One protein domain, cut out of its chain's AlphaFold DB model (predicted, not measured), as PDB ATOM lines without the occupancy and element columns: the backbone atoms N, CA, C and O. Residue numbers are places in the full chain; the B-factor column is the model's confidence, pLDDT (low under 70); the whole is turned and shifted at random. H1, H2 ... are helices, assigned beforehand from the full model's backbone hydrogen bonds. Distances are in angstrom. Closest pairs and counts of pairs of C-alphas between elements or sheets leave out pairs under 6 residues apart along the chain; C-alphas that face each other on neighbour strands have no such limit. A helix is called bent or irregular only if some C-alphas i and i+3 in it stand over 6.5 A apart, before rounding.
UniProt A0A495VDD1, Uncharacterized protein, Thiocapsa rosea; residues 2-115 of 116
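This is residues 2 to 115 of the 116 residues of an uncharacterized protein of Thiocapsa rosea (UniProt A0A495VDD1). The chain folds back and forth as a flat zigzag of helices: H1 and H2 make a helical hairpin, H3 followed end to end by H4 runs back past H2, and H5 turns back over H3. H2 is in the middle, H4 packs on it, and residues 2 to 11 of H1 stick out free of the rest. The printed part has 114 residues with five named helices, H1 to H5 in order, and no named strand; its class is all helix. It is only just compact, close to loose, with a radius of gyration of the C-alphas of 15.7 A and spans of 47 by 41 by 18 A.

Find C-alpha 2 at (-1.885, -67.487, -29.190); from there H1 runs through residues 2 to 23, 31.6 A long. H2 takes residues 28 to 49, from C-alpha 28 at (19.227, -41.898, -46.419), 31.1 A long, with a kink of 28 degrees near residue 38. Next come H3, residues 55 to 63, 12.0 A, and H4, residues 65 to 80, 23.9 A. H4 has a kink of 36 degrees near residue 73 and is only just irregular: C-alphas 69 and 72 are 6.8 A apart. H5, residues 95 to 113, is 27.0 A long and ends at C-alpha 113 at (17.558, -46.286, -10.581).

Begin with H2, the hub, which touches three helices. H1 touches it with residues 13 to 23 alone; the closest C-alphas are those of Phe 20 and Ala 34, 4.9 A apart. This hairpin runs opposite ways at a shallow tilt of 33 degrees, only just short of steep. H4 touches H2, closest at the C-alphas of Ala 30 and Leu 75, 5.9 A apart, opposite ways at a shallow tilt of 26 degrees. H2 touches H3 with residues 40 to 47 alone, closest at the C-alphas of Ala 44 and Thr 61, 6.7 A apart, at a steep tilt of 48 degrees. H3 and H4 meet only through their link. Look then at H5, which touches H3 at a steep tilt of 40 degrees, opposite ways; the C-alphas of Trp 56 and Gly 109 are the closest, 3.8 A apart. H1 and H4 are near each other, while H2 and H5 are apart. Every O i to N i+4 pair is within hydrogen-bond range in H1 and H5; in H2 it is 16 of 18, in H3 4 of 5 and in H4 10 of 12.

The C-alphas farthest apart are those of Asp 81 and Phe 115, 47.6 A. The printed part has no cut. The links H1 to H2, H2 to H3 and H3 to H4 are tight; H4 to H5 is long, with residues 89 to 90 in a short antiparallel pairing with 93 to 94. Mean pLDDT of the printed part is 91.8, and residue 115 alone is under 70.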
ATOM      1  N   ARG A   2      -3.348 -67.337 -29.002       86.00
ATOM      2  CA  ARG A   2      -1.885 -67.487 -29.190       86.00
ATOM      3  C   ARG A   2      -1.424 -67.556 -30.656       86.00
ATOM      4  O   ARG A   2      -0.524 -66.823 -31.034       86.00
ATOM      5  N   ILE A   3      -2.059 -68.394 -31.480       89.75
ATOM      6  CA  ILE A   3      -1.701 -68.536 -32.907       89.75
ATOM      7  C   ILE A   3      -1.909 -67.221 -33.671       89.75
ATOM      8  O   ILE A   3      -1.063 -66.847 -34.471       89.75
ATOM      9  N   ILE A   4      -2.987 -66.487 -33.382       89.69
ATOM     10  CA  ILE A   4      -3.276 -65.195 -34.022       89.69
ATOM     11  C   ILE A   4      -2.165 -64.188 -33.706       89.69
ATOM     12  O   ILE A   4      -1.653 -63.542 -34.612       89.69
ATOM     13  N   LEU A   5      -1.738 -64.101 -32.442       82.38
ATOM     14  CA  LEU A   5      -0.645 -63.215 -32.034       82.38
ATOM     15  C   LEU A   5       0.680 -63.585 -32.711       82.38
ATOM     16  O   LEU A   5       1.379 -62.702 -33.195       82.38
ATOM     17  N   ILE A   6       0.995 -64.881 -32.802       85.19
ATOM     18  CA  ILE A   6       2.191 -65.362 -33.512       85.19
ATOM     19  C   ILE A   6       2.149 -64.938 -34.983       85.19
ATOM     20  O   ILE A   6       3.141 -64.431 -35.495       85.19
ATOM     21  N   LEU A   7       1.004 -65.104 -35.653       90.19
ATOM     22  CA  LEU A   7       0.843 -64.708 -37.051       90.19
ATOM     23  C   LEU A   7       0.975 -63.193 -37.242       90.19
ATOM     24  O   LEU A   7       1.625 -62.772 -38.193       90.19
ATOM     25  N   ILE A   8       0.422 -62.380 -36.335       86.12
ATOM     26  CA  ILE A   8       0.560 -60.915 -36.375       86.12
ATOM     27  C   ILE A   8       2.032 -60.510 -36.241       86.12
ATOM     28  O   ILE A   8       2.526 -59.729 -37.051       86.12
ATOM     29  N   VAL A   9       2.743 -61.063 -35.255       86.56
ATOM     30  CA  VAL A   9       4.164 -60.755 -35.023       86.56
ATOM     31  C   VAL A   9       5.029 -61.227 -36.192       86.56
ATOM     32  O   VAL A   9       5.892 -60.483 -36.654       86.56
ATOM     33  N   ALA A  10       4.780 -62.431 -36.714       87.25
ATOM     34  CA  ALA A  10       5.505 -62.965 -37.863       87.25
ATOM     35  C   ALA A  10       5.265 -62.126 -39.126       87.25
ATOM     36  O   ALA A  10       6.220 -61.754 -39.805       87.25
ATOM     37  N   ALA A  11       4.007 -61.775 -39.417       89.06
ATOM     38  CA  ALA A  11       3.662 -60.914 -40.543       89.06
ATOM     39  C   ALA A  11       4.330 -59.541 -40.416       89.06
ATOM     40  O   ALA A  11       4.929 -59.059 -41.375       89.06
ATOM     41  N   TRP A  12       4.292 -58.945 -39.222       88.25
ATOM     42  CA  TRP A  12       4.969 -57.684 -38.947       88.25
ATOM     43  C   TRP A  12       6.484 -57.782 -39.193       88.25
ATOM     44  O   TRP A  12       7.036 -56.957 -39.919       88.25
ATOM     45  N   GLY A  13       7.146 -58.817 -38.664       87.19
ATOM     46  CA  GLY A  13       8.589 -59.016 -38.829       87.19
ATOM     47  C   GLY A  13       8.995 -59.212 -40.289       87.19
ATOM     48  O   GLY A  13       9.961 -58.608 -40.754       87.19
ATOM     49  N   ILE A  14       8.213 -59.987 -41.047       91.94
ATOM     50  CA  ILE A  14       8.411 -60.165 -42.491       91.94
ATOM     51  C   ILE A  14       8.271 -58.823 -43.218       91.94
ATOM     52  O   ILE A  14       9.138 -58.467 -44.014       91.94
ATOM     53  N   ILE A  15       7.219 -58.053 -42.930       89.00
ATOM     54  CA  ILE A  15       6.996 -56.743 -43.553       89.00
ATOM     55  C   ILE A  15       8.136 -55.777 -43.213       89.00
ATOM     56  O   ILE A  15       8.607 -55.076 -44.108       89.00
ATOM     57  N   ALA A  16       8.620 -55.752 -41.970       88.12
ATOM     58  CA  ALA A  16       9.739 -54.904 -41.560       88.12
ATOM     59  C   ALA A  16      11.035 -55.264 -42.312       88.12
ATOM     60  O   ALA A  16      11.705 -54.376 -42.843       88.12
ATOM     61  N   LEU A  17      11.348 -56.558 -42.435       89.62
ATOM     62  CA  LEU A  17      12.509 -57.044 -43.191       89.62
ATOM     63  C   LEU A  17      12.412 -56.709 -44.683       89.62
ATOM     64  O   LEU A  17      13.371 -56.206 -45.270       89.62
ATOM     65  N   LEU A  18      11.246 -56.938 -45.296       90.25
ATOM     66  CA  LEU A  18      10.998 -56.579 -46.693       90.25
ATOM     67  C   LEU A  18      11.110 -55.067 -46.904       90.25
ATOM     68  O   LEU A  18      11.724 -54.616 -47.871       90.25
ATOM     69  N   THR A  19      10.560 -54.275 -45.986       88.88
ATOM     70  CA  THR A  19      10.633 -52.811 -46.019       88.88
ATOM     71  C   THR A  19      12.084 -52.340 -45.972       88.88
ATOM     72  O   THR A  19      12.490 -51.541 -46.814       88.88
ATOM     73  N   PHE A  20      12.891 -52.885 -45.060       88.19
ATOM     74  CA  PHE A  20      14.322 -52.594 -44.961       88.19
ATOM     75  C   PHE A  20      15.087 -52.972 -46.238       88.19
ATOM     76  O   PHE A  20      15.825 -52.156 -46.792       88.19
ATOM     77  N   ALA A  21      14.858 -54.178 -46.766       88.69
ATOM     78  CA  ALA A  21      15.513 -54.642 -47.987       88.69
ATOM     79  C   ALA A  21      15.158 -53.771 -49.208       88.69
ATOM     80  O   ALA A  21      16.038 -53.382 -49.980       88.69
ATOM     81  N   THR A  22      13.883 -53.410 -49.365       89.50
ATOM     82  CA  THR A  22      13.382 -52.648 -50.524       89.50
ATOM     83  C   THR A  22      13.707 -51.152 -50.474       89.50
ATOM     84  O   THR A  22      13.720 -50.495 -51.516       89.50
ATOM     85  N   THR A  23      14.028 -50.600 -49.300       89.38
ATOM     86  CA  THR A  23      14.485 -49.204 -49.154       89.38
ATOM     87  C   THR A  23      16.005 -49.038 -49.200       89.38
ATOM     88  O   THR A  23      16.497 -47.909 -49.212       89.38
ATOM     89  N   SER A  24      16.767 -50.126 -49.341       83.25
ATOM     90  CA  SER A  24      18.239 -50.108 -49.409       83.25
ATOM     91  C   SER A  24      18.825 -49.248 -50.542       83.25
ATOM     92  O   SER A  24      19.941 -48.740 -50.413       83.25
ATOM     93  N   SER A  25      18.072 -49.018 -51.621       87.12
ATOM     94  CA  SER A  25      18.443 -48.157 -52.755       87.12
ATOM     95  C   SER A  25      17.803 -46.759 -52.723       87.12
ATOM     96  O   SER A  25      17.977 -45.984 -53.662       87.12
ATOM     97  N   LYS A  26      17.056 -46.417 -51.661       90.69
ATOM     98  CA  LYS A  26      16.336 -45.137 -51.506       90.69
ATOM     99  C   LYS A  26      17.181 -44.082 -50.771       90.69
ATOM    100  O   LYS A  26      18.370 -44.286 -50.527       90.69
ATOM    101  N   SER A  27      16.580 -42.931 -50.453       92.19
ATOM    102  CA  SER A  27      17.233 -41.846 -49.704       92.19
ATOM    103  C   SER A  27      17.733 -42.311 -48.330       92.19
ATOM    104  O   SER A  27      17.248 -43.300 -47.778       92.19
ATOM    105  N   LEU A  28      18.699 -41.588 -47.754       91.50
ATOM    106  CA  LEU A  28      19.227 -41.898 -46.419       91.50
ATOM    107  C   LEU A  28      18.120 -41.906 -45.350       91.50
ATOM    108  O   LEU A  28      18.084 -42.813 -44.529       91.50
ATOM    109  N   ASP A  29      17.195 -40.948 -45.399       94.00
ATOM    110  CA  ASP A  29      16.057 -40.864 -44.475       94.00
ATOM    111  C   ASP A  29      15.148 -42.102 -44.569       94.00
ATOM    112  O   ASP A  29      14.780 -42.691 -43.552       94.00
ATOM    113  N   ALA A  30      14.885 -42.593 -45.786       94.31
ATOM    114  CA  ALA A  30      14.123 -43.824 -45.988       94.31
ATOM    115  C   ALA A  30      14.841 -45.046 -45.401       94.31
ATOM    116  O   ALA A  30      14.211 -45.862 -44.728       94.31
ATOM    117  N   LYS A  31      16.164 -45.142 -45.589       93.56
ATOM    118  CA  LYS A  31      16.979 -46.219 -45.004       93.56
ATOM    119  C   LYS A  31      16.963 -46.179 -43.481       93.56
ATOM    120  O   LYS A  31      16.758 -47.215 -42.860       93.56
ATOM    121  N   LEU A  32      17.161 -45.004 -42.881       94.19
ATOM    122  CA  LEU A  32      17.161 -44.835 -41.426       94.19
ATOM    123  C   LEU A  32      15.790 -45.154 -40.828       94.19
ATOM    124  O   LEU A  32      15.709 -45.849 -39.821       94.19
ATOM    125  N   THR A  33      14.718 -44.717 -41.483       95.62
ATOM    126  CA  THR A  33      13.345 -44.997 -41.053       95.62
ATOM    127  C   THR A  33      13.021 -46.487 -41.119       95.62
ATOM    128  O   THR A  33      12.492 -47.049 -40.160       95.62
ATOM    129  N   ALA A  34      13.382 -47.161 -42.214       94.88
ATOM    130  CA  ALA A  34      13.185 -48.601 -42.340       94.88
ATOM    131  C   ALA A  34      14.069 -49.401 -41.368       94.88
ATOM    132  O   ALA A  34      13.608 -50.378 -40.778       94.88
ATOM    133  N   ALA A  35      15.315 -48.965 -41.152       94.62
ATOM    134  CA  ALA A  35      16.205 -49.545 -40.150       94.62
ATOM    135  C   ALA A  35      15.603 -49.427 -38.751       94.62
ATOM    136  O   ALA A  35      15.628 -50.386 -37.992       94.62
ATOM    137  N   TYR A  36      15.017 -48.275 -38.429       95.12
ATOM    138  CA  TYR A  36      14.404 -48.029 -37.134       95.12
ATOM    139  C   TYR A  36      13.142 -48.867 -36.900       95.12
ATOM    140  O   TYR A  36      12.984 -49.437 -35.819       95.12
ATOM    141  N   LEU A  37      12.295 -49.021 -37.928       94.50
ATOM    142  CA  LEU A  37      11.139 -49.923 -37.893       94.50
ATOM    143  C   LEU A  37      11.542 -51.357 -37.536       94.50
ATOM    144  O   LEU A  37      10.842 -52.004 -36.762       94.50
ATOM    145  N   LEU A  38      12.669 -51.836 -38.067       92.88
ATOM    146  CA  LEU A  38      13.193 -53.169 -37.779       92.88
ATOM    147  C   LEU A  38      13.908 -53.244 -36.419       92.88
ATOM    148  O   LEU A  38      13.672 -54.168 -35.645       92.88
ATOM    149  N   ALA A  39      14.794 -52.290 -36.134       93.50
ATOM    150  CA  ALA A  39      15.713 -52.350 -35.003       93.50
ATOM    151  C   ALA A  39      15.019 -52.143 -33.656       93.50
ATOM    152  O   ALA A  39      15.355 -52.838 -32.700       93.50
ATOM    153  N   TRP A  40      14.052 -51.222 -33.559       94.81
ATOM    154  CA  TRP A  40      13.436 -50.900 -32.270       94.81
ATOM    155  C   TRP A  40      12.749 -52.122 -31.621       94.81
ATOM    156  O   TRP A  40      13.057 -52.407 -30.464       94.81
ATOM    157  N   PRO A  41      11.936 -52.936 -32.331       91.88
ATOM    158  CA  PRO A  41      11.358 -54.155 -31.759       91.88
ATOM    159  C   PRO A  41      12.392 -55.213 -31.388       91.88
ATOM    160  O   PRO A  41      12.225 -55.887 -30.377       91.88
ATOM    161  N   VAL A  42      13.475 -55.344 -32.162       92.62
ATOM    162  CA  VAL A  42      14.575 -56.262 -31.824       92.62
ATOM    163  C   VAL A  42      15.228 -55.845 -30.509       92.62
ATOM    164  O   VAL A  42      15.434 -56.691 -29.644       92.62
ATOM    165  N   ILE A  43      15.495 -54.548 -30.329       94.31
ATOM    166  CA  ILE A  43      16.035 -54.002 -29.078       94.31
ATOM    167  C   ILE A  43      15.044 -54.230 -27.931       94.31
ATOM    168  O   ILE A  43      15.435 -54.757 -26.896       94.31
ATOM    169  N   ALA A  44      13.764 -53.898 -28.115       92.75
ATOM    170  CA  ALA A  44      12.739 -54.065 -27.085       92.75
ATOM    171  C   ALA A  44      12.604 -55.529 -26.626       92.75
ATOM    172  O   ALA A  44      12.569 -55.799 -25.427       92.75
ATOM    173  N   ILE A  45      12.593 -56.481 -27.568       91.50
ATOM    174  CA  ILE A  45      12.565 -57.918 -27.265       91.50
ATOM    175  C   ILE A  45      13.858 -58.349 -26.569       91.50
ATOM    176  O   ILE A  45      13.798 -59.088 -25.591       91.50
ATOM    177  N   ALA A  46      15.022 -57.895 -27.040       93.00
ATOM    178  CA  ALA A  46      16.296 -58.232 -26.415       93.00
ATOM    179  C   ALA A  46      16.345 -57.763 -24.956       93.00
ATOM    180  O   ALA A  46      16.754 -58.536 -24.096       93.00
ATOM    181  N   LEU A  47      15.877 -56.548 -24.657       93.50
ATOM    182  CA  LEU A  47      15.783 -56.060 -23.281       93.50
ATOM    183  C   LEU A  47      14.818 -56.910 -22.448       93.50
ATOM    184  O   LEU A  47      15.201 -57.377 -21.383       93.50
ATOM    185  N   PHE A  48      13.615 -57.189 -22.958       90.06
ATOM    186  CA  PHE A  48      12.633 -58.033 -22.267       90.06
ATOM    187  C   PHE A  48      13.170 -59.438 -21.937       90.06
ATOM    188  O   PHE A  48      12.884 -59.992 -20.882       90.06
ATOM    189  N   LEU A  49      13.976 -60.029 -22.824       93.38
ATOM    190  CA  LEU A  49      14.570 -61.351 -22.599       93.38
ATOM    191  C   LEU A  49      15.773 -61.341 -21.640       93.38
ATOM    192  O   LEU A  49      16.187 -62.411 -21.202       93.38
ATOM    193  N   ASN A  50      16.345 -60.172 -21.332       92.56
ATOM    194  CA  ASN A  50      17.537 -60.018 -20.489       92.56
ATOM    195  C   ASN A  50      17.222 -59.285 -19.172       92.56
ATOM    196  O   ASN A  50      18.053 -58.537 -18.661       92.56
ATOM    197  N   GLU A  51      16.023 -59.478 -18.617       88.94
ATOM    198  CA  GLU A  51      15.683 -58.943 -17.298       88.94
ATOM    199  C   GLU A  51      16.594 -59.526 -16.188       88.94
ATOM    200  O   GLU A  51      16.902 -60.721 -16.213       88.94
ATOM    201  N   PRO A  52      17.017 -58.715 -15.193       91.69
ATOM    202  CA  PRO A  52      16.654 -57.309 -14.984       91.69
ATOM    203  C   PRO A  52      17.428 -56.337 -15.893       91.69
ATOM    204  O   PRO A  52      18.639 -56.453 -16.072       91.69
ATOM    205  N   VAL A  53      16.728 -55.328 -16.424       91.06
ATOM    206  CA  VAL A  53      17.307 -54.284 -17.288       91.06
ATOM    207  C   VAL A  53      17.449 -52.973 -16.505       91.06
ATOM    208  O   VAL A  53      16.456 -52.529 -15.929       91.06
ATOM    209  N   PRO A  54      18.624 -52.311 -16.516       92.38
ATOM    210  CA  PRO A  54      18.795 -51.000 -15.885       92.38
ATOM    211  C   PRO A  54      17.818 -49.948 -16.431       92.38
ATOM    212  O   PRO A  54      17.608 -49.873 -17.651       92.38
ATOM    213  N   LEU A  55      17.244 -49.094 -15.573       93.50
ATOM    214  CA  LEU A  55      16.210 -48.147 -16.009       93.50
ATOM    215  C   LEU A  55      16.762 -47.079 -16.952       93.50
ATOM    216  O   LEU A  55      16.050 -46.654 -17.866       93.50
ATOM    217  N   TRP A  56      18.039 -46.706 -16.819       93.19
ATOM    218  CA  TRP A  56      18.707 -45.817 -17.779       93.19
ATOM    219  C   TRP A  56      18.737 -46.361 -19.218       93.19
ATOM    220  O   TRP A  56      18.929 -45.578 -20.148       93.19
ATOM    221  N   LEU A  57      18.511 -47.665 -19.420       92.50
ATOM    222  CA  LEU A  57      18.400 -48.311 -20.731       92.50
ATOM    223  C   LEU A  57      16.940 -48.618 -21.113       92.50
ATOM    224  O   LEU A  57      16.535 -48.412 -22.265       92.50
ATOM    225  N   ALA A  58      16.134 -49.075 -20.151       92.88
ATOM    226  CA  ALA A  58      14.726 -49.400 -20.373       92.88
ATOM    227  C   ALA A  58      13.890 -48.158 -20.726       92.88
ATOM    228  O   ALA A  58      13.113 -48.182 -21.684       92.88
ATOM    229  N   VAL A  59      14.084 -47.051 -20.001       94.19
ATOM    230  CA  VAL A  59      13.302 -45.819 -20.179       94.19
ATOM    231  C   VAL A  59      13.488 -45.221 -21.582       94.19
ATOM    232  O   VAL A  59      12.480 -45.055 -22.274       94.19
ATOM    233  N   PRO A  60      14.714 -44.964 -22.088       93.56
ATOM    234  CA  PRO A  60      14.898 -44.490 -23.464       93.56
ATOM    235  C   PRO A  60      14.296 -45.420 -24.518       93.56
ATOM    236  O   PRO A  60      13.722 -44.952 -25.504       93.56
ATOM    237  N   THR A  61      14.383 -46.736 -24.306       94.56
ATOM    238  CA  THR A  61      13.830 -47.717 -25.245       94.56
ATOM    239  C   THR A  61      12.308 -47.614 -25.313       94.56
ATOM    240  O   THR A  61      11.752 -47.598 -26.412       94.56
ATOM    241  N   LEU A  62      11.633 -47.453 -24.171       93.44
ATOM    242  CA  LEU A  62      10.188 -47.206 -24.120       93.44
ATOM    243  C   LEU A  62       9.804 -45.902 -24.829       93.44
ATOM    244  O   LEU A  62       8.866 -45.899 -25.623       93.44
ATOM    245  N   PHE A  63      10.551 -44.813 -24.623       93.12
ATOM    246  CA  PHE A  63      10.316 -43.554 -25.344       93.12
ATOM    247  C   PHE A  63      10.492 -43.699 -26.863       93.12
ATOM    248  O   PHE A  63       9.770 -43.056 -27.628       93.12
ATOM    249  N   GLY A  64      11.386 -44.586 -27.310       93.56
ATOM    250  CA  GLY A  64      11.564 -44.926 -28.722       93.56
ATOM    251  C   GLY A  64      10.318 -45.524 -29.397       93.56
ATOM    252  O   GLY A  64      10.197 -45.451 -30.624       93.56
ATOM    253  N   PHE A  65       9.349 -46.038 -28.632       93.56
ATOM    254  CA  PHE A  65       8.106 -46.579 -29.187       93.56
ATOM    255  C   PHE A  65       7.326 -45.542 -29.998       93.56
ATOM    256  O   PHE A  65       6.818 -45.854 -31.073       93.56
ATOM    257  N   LEU A  66       7.239 -44.299 -29.512       90.75
ATOM    258  CA  LEU A  66       6.422 -43.277 -30.165       90.75
ATOM    259  C   LEU A  66       6.976 -42.904 -31.555       90.75
ATOM    260  O   LEU A  66       6.217 -42.975 -32.524       90.75
ATOM    261  N   PRO A  67       8.279 -42.599 -31.719       92.62
ATOM    262  CA  PRO A  67       8.866 -42.466 -33.048       92.62
ATOM    263  C   PRO A  67       8.703 -43.725 -33.908       92.62
ATOM    264  O   PRO A  67       8.530 -43.612 -35.117       92.62
ATOM    265  N   TRP A  68       8.738 -44.926 -33.315       94.56
ATOM    266  CA  TRP A  68       8.635 -46.175 -34.081       94.56
ATOM    267  C   TRP A  68       7.228 -46.340 -34.653       94.56
ATOM    268  O   TRP A  68       7.064 -46.668 -35.828       94.56
ATOM    269  N   PHE A  69       6.218 -46.008 -33.852       91.38
ATOM    270  CA  PHE A  69       4.822 -45.989 -34.267       91.38
ATOM    271  C   PHE A  69       4.582 -45.010 -35.430       91.38
ATOM    272  O   PHE A  69       3.822 -45.306 -36.352       91.38
ATOM    273  N   LEU A  70       5.275 -43.865 -35.430       93.38
ATOM    274  CA  LEU A  70       5.170 -42.836 -36.473       93.38
ATOM    275  C   LEU A  70       6.065 -43.088 -37.702       93.38
ATOM    276  O   LEU A  70       5.855 -42.475 -38.753       93.38
ATOM    277  N   ALA A  71       7.025 -44.011 -37.616       94.25
ATOM    278  CA  ALA A  71       7.990 -44.279 -38.681       94.25
ATOM    279  C   ALA A  71       7.341 -44.856 -39.954       94.25
ATOM    280  O   ALA A  71       7.781 -44.550 -41.058       94.25
ATOM    281  N   GLY A  72       6.270 -45.649 -39.831       92.44
ATOM    282  CA  GLY A  72       5.546 -46.209 -40.982       92.44
ATOM    283  C   GLY A  72       4.930 -45.133 -41.893       92.44
ATOM    284  O   GLY A  72       5.256 -45.086 -43.083       92.44
ATOM    285  N   PRO A  73       4.075 -44.239 -41.357       94.19
ATOM    286  CA  PRO A  73       3.534 -43.104 -42.105       94.19
ATOM    287  C   PRO A  73       4.608 -42.194 -42.717       94.19
ATOM    288  O   PRO A  73       4.469 -41.789 -43.874       94.19
ATOM    289  N   HIS A  74       5.686 -41.908 -41.976       95.62
ATOM    290  CA  HIS A  74       6.813 -41.121 -42.491       95.62
ATOM    291  C   HIS A  74       7.480 -41.809 -43.683       95.62
ATOM    292  O   HIS A  74       7.611 -41.207 -44.750       95.62
ATOM    293  N   LEU A  75       7.810 -43.100 -43.549       95.19
ATOM    294  CA  LEU A  75       8.422 -43.881 -44.622       95.19
ATOM    295  C   LEU A  75       7.560 -43.888 -45.883       95.19
ATOM    296  O   LEU A  75       8.066 -43.675 -46.983       95.19
ATOM    297  N   TYR A  76       6.254 -44.105 -45.723       94.25
ATOM    298  CA  TYR A  76       5.308 -44.068 -46.833       94.25
ATOM    299  C   TYR A  76       5.338 -42.712 -47.555       94.25
ATOM    300  O   TYR A  76       5.378 -42.668 -48.788       94.25
ATOM    301  N   ALA A  77       5.367 -41.610 -46.800       95.06
ATOM    302  CA  ALA A  77       5.395 -40.265 -47.359       95.06
ATOM    303  C   ALA A  77       6.664 -40.002 -48.185       95.06
ATOM    304  O   ALA A  77       6.555 -39.543 -49.323       95.06
ATOM    305  N   ILE A  78       7.848 -40.333 -47.659       95.19
ATOM    306  CA  ILE A  78       9.132 -40.051 -48.329       95.19
ATOM    307  C   ILE A  78       9.468 -41.037 -49.455       95.19
ATOM    308  O   ILE A  78      10.192 -40.690 -50.387       95.19
ATOM    309  N   VAL A  79       8.943 -42.269 -49.403       93.12
ATOM    310  CA  VAL A  79       9.068 -43.230 -50.514       93.12
ATOM    311  C   VAL A  79       8.223 -42.784 -51.705       93.12
ATOM    312  O   VAL A  79       8.650 -42.954 -52.848       93.12
ATOM    313  N   ARG A  80       7.038 -42.215 -51.447       93.44
ATOM    314  CA  ARG A  80       6.148 -41.688 -52.487       93.44
ATOM    315  C   ARG A  80       6.640 -40.357 -53.056       93.44
ATOM    316  O   ARG A  80       6.521 -40.140 -54.256       93.44
ATOM    317  N   ASP A  81       7.164 -39.485 -52.203       93.69
ATOM    318  CA  ASP A  81       7.660 -38.160 -52.567       93.69
ATOM    319  C   ASP A  81       8.945 -37.837 -51.779       93.69
ATOM    320  O   ASP A  81       8.875 -37.390 -50.629       93.69
ATOM    321  N   PRO A  82      10.131 -38.041 -52.385       90.00
ATOM    322  CA  PRO A  82      11.413 -37.808 -51.721       90.00
ATOM    323  C   PRO A  82      11.633 -36.370 -51.241       90.00
ATOM    324  O   PRO A  82      12.439 -36.162 -50.334       90.00
ATOM    325  N   SER A  83      10.922 -35.381 -51.804       92.25
ATOM    326  CA  SER A  83      11.039 -33.974 -51.392       92.25
ATOM    327  C   SER A  83      10.493 -33.707 -49.985       92.25
ATOM    328  O   SER A  83      10.789 -32.673 -49.390       92.25
ATOM    329  N   ARG A  84       9.728 -34.655 -49.426       92.81
ATOM    330  CA  ARG A  84       9.210 -34.585 -48.053       92.81
ATOM    331  C   ARG A  84      10.257 -34.865 -46.985       92.81
ATOM    332  O   ARG A  84       9.987 -34.613 -45.816       92.81
ATOM    333  N   SER A  85      11.423 -35.384 -47.363       93.69
ATOM    334  CA  SER A  85      12.535 -35.538 -46.431       93.69
ATOM    335  C   SER A  85      13.098 -34.168 -46.056       93.69
ATOM    336  O   SER A  85      13.345 -33.327 -46.925       93.69
ATOM    337  N   ARG A  86      13.307 -33.939 -44.759       93.38
ATOM    338  CA  ARG A  86      13.806 -32.669 -44.230       93.38
ATOM    339  C   ARG A  86      15.183 -32.846 -43.606       93.38
ATOM    340  O   ARG A  86      15.399 -33.804 -42.865       93.38
ATOM    341  N   PRO A  87      16.132 -31.935 -43.876       90.31
ATOM    342  CA  PRO A  87      17.501 -32.090 -43.407       90.31
ATOM    343  C   PRO A  87      17.615 -32.002 -41.882       90.31
ATOM    344  O   PRO A  87      18.497 -32.626 -41.310       90.31
ATOM    345  N   ASP A  88      16.756 -31.261 -41.194       94.31
ATOM    346  CA  ASP A  88      16.775 -31.070 -39.739       94.31
ATOM    347  C   ASP A  88      15.938 -32.101 -38.960       94.31
ATOM    348  O   ASP A  88      15.850 -32.036 -37.730       94.31
ATOM    349  N   GLU A  89      15.406 -33.105 -39.653       93.94
ATOM    350  CA  GLU A  89      14.640 -34.208 -39.084       93.94
ATOM    351  C   GLU A  89      15.408 -35.534 -39.208       93.94
ATOM    352  O   GLU A  89      16.270 -35.724 -40.066       93.94
ATOM    353  N   ILE A  90      15.111 -36.462 -38.304       91.69
ATOM    354  CA  ILE A  90      15.516 -37.865 -38.373       91.69
ATOM    355  C   ILE A  90      14.229 -38.664 -38.230       91.69
ATOM    356  O   ILE A  90      13.562 -38.561 -37.199       91.69
ATOM    357  N   ILE A  91      13.878 -39.452 -39.249       92.50
ATOM    358  CA  ILE A  91      12.684 -40.309 -39.217       92.50
ATOM    359  C   ILE A  91      11.407 -39.471 -38.975       92.50
ATOM    360  O   ILE A  91      10.529 -39.835 -38.198       92.50
ATOM    361  N   GLY A  92      11.339 -38.286 -39.592       91.31
ATOM    362  CA  GLY A  92      10.194 -37.371 -39.487       91.31
ATOM    363  C   GLY A  92      10.060 -36.660 -38.136       91.31
ATOM    364  O   GLY A  92       9.049 -36.014 -37.875       91.31
ATOM    365  N   ILE A  93      11.064 -36.780 -37.260       94.25
ATOM    366  CA  ILE A  93      11.107 -36.121 -35.954       94.25
ATOM    367  C   ILE A  93      12.291 -35.142 -35.921       94.25
ATOM    368  O   ILE A  93      13.409 -35.535 -36.269       94.25
ATOM    369  N   PRO A  94      12.108 -33.887 -35.467       95.25
ATOM    370  CA  PRO A  94      13.196 -32.916 -35.375       95.25
ATOM    371  C   PRO A  94      14.402 -33.450 -34.594       95.25
ATOM    372  O   PRO A  94      14.258 -34.006 -33.501       95.25
ATOM    373  N   ARG A  95      15.622 -33.224 -35.101       94.38
ATOM    374  CA  ARG A  95      16.872 -33.664 -34.441       94.38
ATOM    375  C   ARG A  95      16.980 -33.195 -32.990       94.38
ATOM    376  O   ARG A  95      17.521 -33.906 -32.145       94.38
ATOM    377  N   ALA A  96      16.471 -31.999 -32.694       95.06
ATOM    378  CA  ALA A  96      16.456 -31.457 -31.340       95.06
ATOM    379  C   ALA A  96      15.650 -32.342 -30.374       95.06
ATOM    380  O   ALA A  96      16.068 -32.526 -29.235       95.06
ATOM    381  N   TYR A  97      14.541 -32.930 -30.832       93.75
ATOM    382  CA  TYR A  97      13.698 -33.795 -30.005       93.75
ATOM    383  C   TYR A  97      14.376 -35.136 -29.743       93.75
ATOM    384  O   TYR A  97      14.354 -35.607 -28.612       93.75
ATOM    385  N   TRP A  98      15.074 -35.696 -30.734       93.50
ATOM    386  CA  TRP A  98      15.925 -36.868 -30.516       93.50
ATOM    387  C   TRP A  98      17.018 -36.605 -29.482       93.50
ATOM    388  O   TRP A  98      17.213 -37.401 -28.568       93.50
ATOM    389  N   LYS A  99      17.712 -35.467 -29.599       93.81
ATOM    390  CA  LYS A  99      18.803 -35.108 -28.688       93.81
ATOM    391  C   LYS A  99      18.299 -34.906 -27.259       93.81
ATOM    392  O   LYS A  99      18.784 -35.559 -26.340       93.81
ATOM    393  N   TRP A 100      17.340 -34.003 -27.067       95.88
ATOM    394  CA  TRP A 100      16.863 -33.638 -25.732       95.88
ATOM    395  C   TRP A 100      15.956 -34.702 -25.120       95.88
ATOM    396  O   TRP A 100      16.066 -34.962 -23.927       95.88
ATOM    397  N   GLY A 101      15.125 -35.368 -25.927       93.50
ATOM    398  CA  GLY A 101      14.328 -36.512 -25.490       93.50
ATOM    399  C   GLY A 101      15.203 -37.697 -25.086       93.50
ATOM    400  O   GLY A 101      14.986 -38.275 -24.025       93.50
ATOM    401  N   GLY A 102      16.253 -38.000 -25.860       92.94
ATOM    402  CA  GLY A 102      17.231 -39.034 -25.522       92.94
ATOM    403  C   GLY A 102      17.939 -38.747 -24.200       92.94
ATOM    404  O   GLY A 102      17.860 -39.555 -23.276       92.94
ATOM    405  N   ILE A 103      18.550 -37.564 -24.069       95.88
ATOM    406  CA  ILE A 103      19.214 -37.141 -22.824       95.88
ATOM    407  C   ILE A 103      18.232 -37.185 -21.645       95.88
ATOM    408  O   ILE A 103      18.541 -37.778 -20.616       95.88
ATOM    409  N   GLY A 104      17.043 -36.598 -21.802       95.81
ATOM    410  CA  GLY A 104      16.023 -36.560 -20.757       95.81
ATOM    411  C   GLY A 104      15.583 -37.953 -20.312       95.81
ATOM    412  O   GLY A 104      15.481 -38.202 -19.116       95.81
ATOM    413  N   SER A 105      15.390 -38.881 -21.252       95.56
ATOM    414  CA  SER A 105      14.988 -40.258 -20.943       95.56
ATOM    415  C   SER A 105      16.068 -41.049 -20.198       95.56
ATOM    416  O   SER A 105      15.743 -41.795 -19.277       95.56
ATOM    417  N   ILE A 106      17.349 -40.846 -20.529       95.19
ATOM    418  CA  ILE A 106      18.470 -41.475 -19.814       95.19
ATOM    419  C   ILE A 106      18.564 -40.912 -18.397       95.19
ATOM    420  O   ILE A 106      18.638 -41.678 -17.441       95.19
ATOM    421  N   LEU A 107      18.525 -39.581 -18.250       96.12
ATOM    422  CA  LEU A 107      18.565 -38.925 -16.940       96.12
ATOM    423  C   LEU A 107      17.384 -39.345 -16.061       96.12
ATOM    424  O   LEU A 107      17.564 -39.564 -14.869       96.12
ATOM    425  N   LEU A 108      16.197 -39.497 -16.651       95.44
ATOM    426  CA  LEU A 108      15.016 -39.994 -15.954       95.44
ATOM    427  C   LEU A 108      15.209 -41.439 -15.477       95.44
ATOM    428  O   LEU A 108      14.894 -41.745 -14.332       95.44
ATOM    429  N   GLY A 109      15.763 -42.309 -16.325       93.56
ATOM    430  CA  GLY A 109      16.092 -43.680 -15.940       93.56
ATOM    431  C   GLY A 109      17.136 -43.746 -14.822       93.56
ATOM    432  O   GLY A 109      16.917 -44.448 -13.845       93.56
ATOM    433  N   LEU A 110      18.210 -42.952 -14.906       94.25
ATOM    434  CA  LEU A 110      19.218 -42.844 -13.841       94.25
ATOM    435  C   LEU A 110      18.627 -42.320 -12.527       94.25
ATOM    436  O   LEU A 110      18.989 -42.797 -11.457       94.25
ATOM    437  N   ALA A 111      17.728 -41.335 -12.600       92.94
ATOM    438  CA  ALA A 111      17.045 -40.822 -11.423       92.94
ATOM    439  C   ALA A 111      16.211 -41.927 -10.766       92.94
ATOM    440  O   ALA A 111      16.321 -42.114  -9.560       92.94
ATOM    441  N   PHE A 112      15.436 -42.688 -11.546       88.56
ATOM    442  CA  PHE A 112      14.640 -43.801 -11.027       88.56
ATOM    443  C   PHE A 112      15.475 -44.968 -10.501       88.56
ATOM    444  O   PHE A 112      15.101 -45.517  -9.472       88.56
ATOM    445  N   ASP A 113      16.613 -45.294 -11.122       80.94
ATOM    446  CA  ASP A 113      17.558 -46.286 -10.581       80.94
ATOM    447  C   ASP A 113      18.065 -45.880  -9.183       80.94
ATOM    448  O   ASP A 113      18.385 -46.736  -8.370       80.94
ATOM    449  N   GLY A 114      18.120 -44.581  -8.866       75.88
ATOM    450  CA  GLY A 114      18.466 -44.096  -7.525       75.88
ATOM    451  C   GLY A 114      17.352 -44.231  -6.477       75.88
ATOM    452  O   GLY A 114      17.611 -43.991  -5.297       75.88
ATOM    453  N   PHE A 115      16.124 -44.573  -6.885       69.19
ATOM    454  CA  PHE A 115      14.948 -44.716  -6.012       69.19
ATOM    455  C   PHE A 115      14.446 -46.168  -5.870       69.19
ATOM    456  O   PHE A 115      13.524 -46.393  -5.082       69.19
TER     457      PHE A 115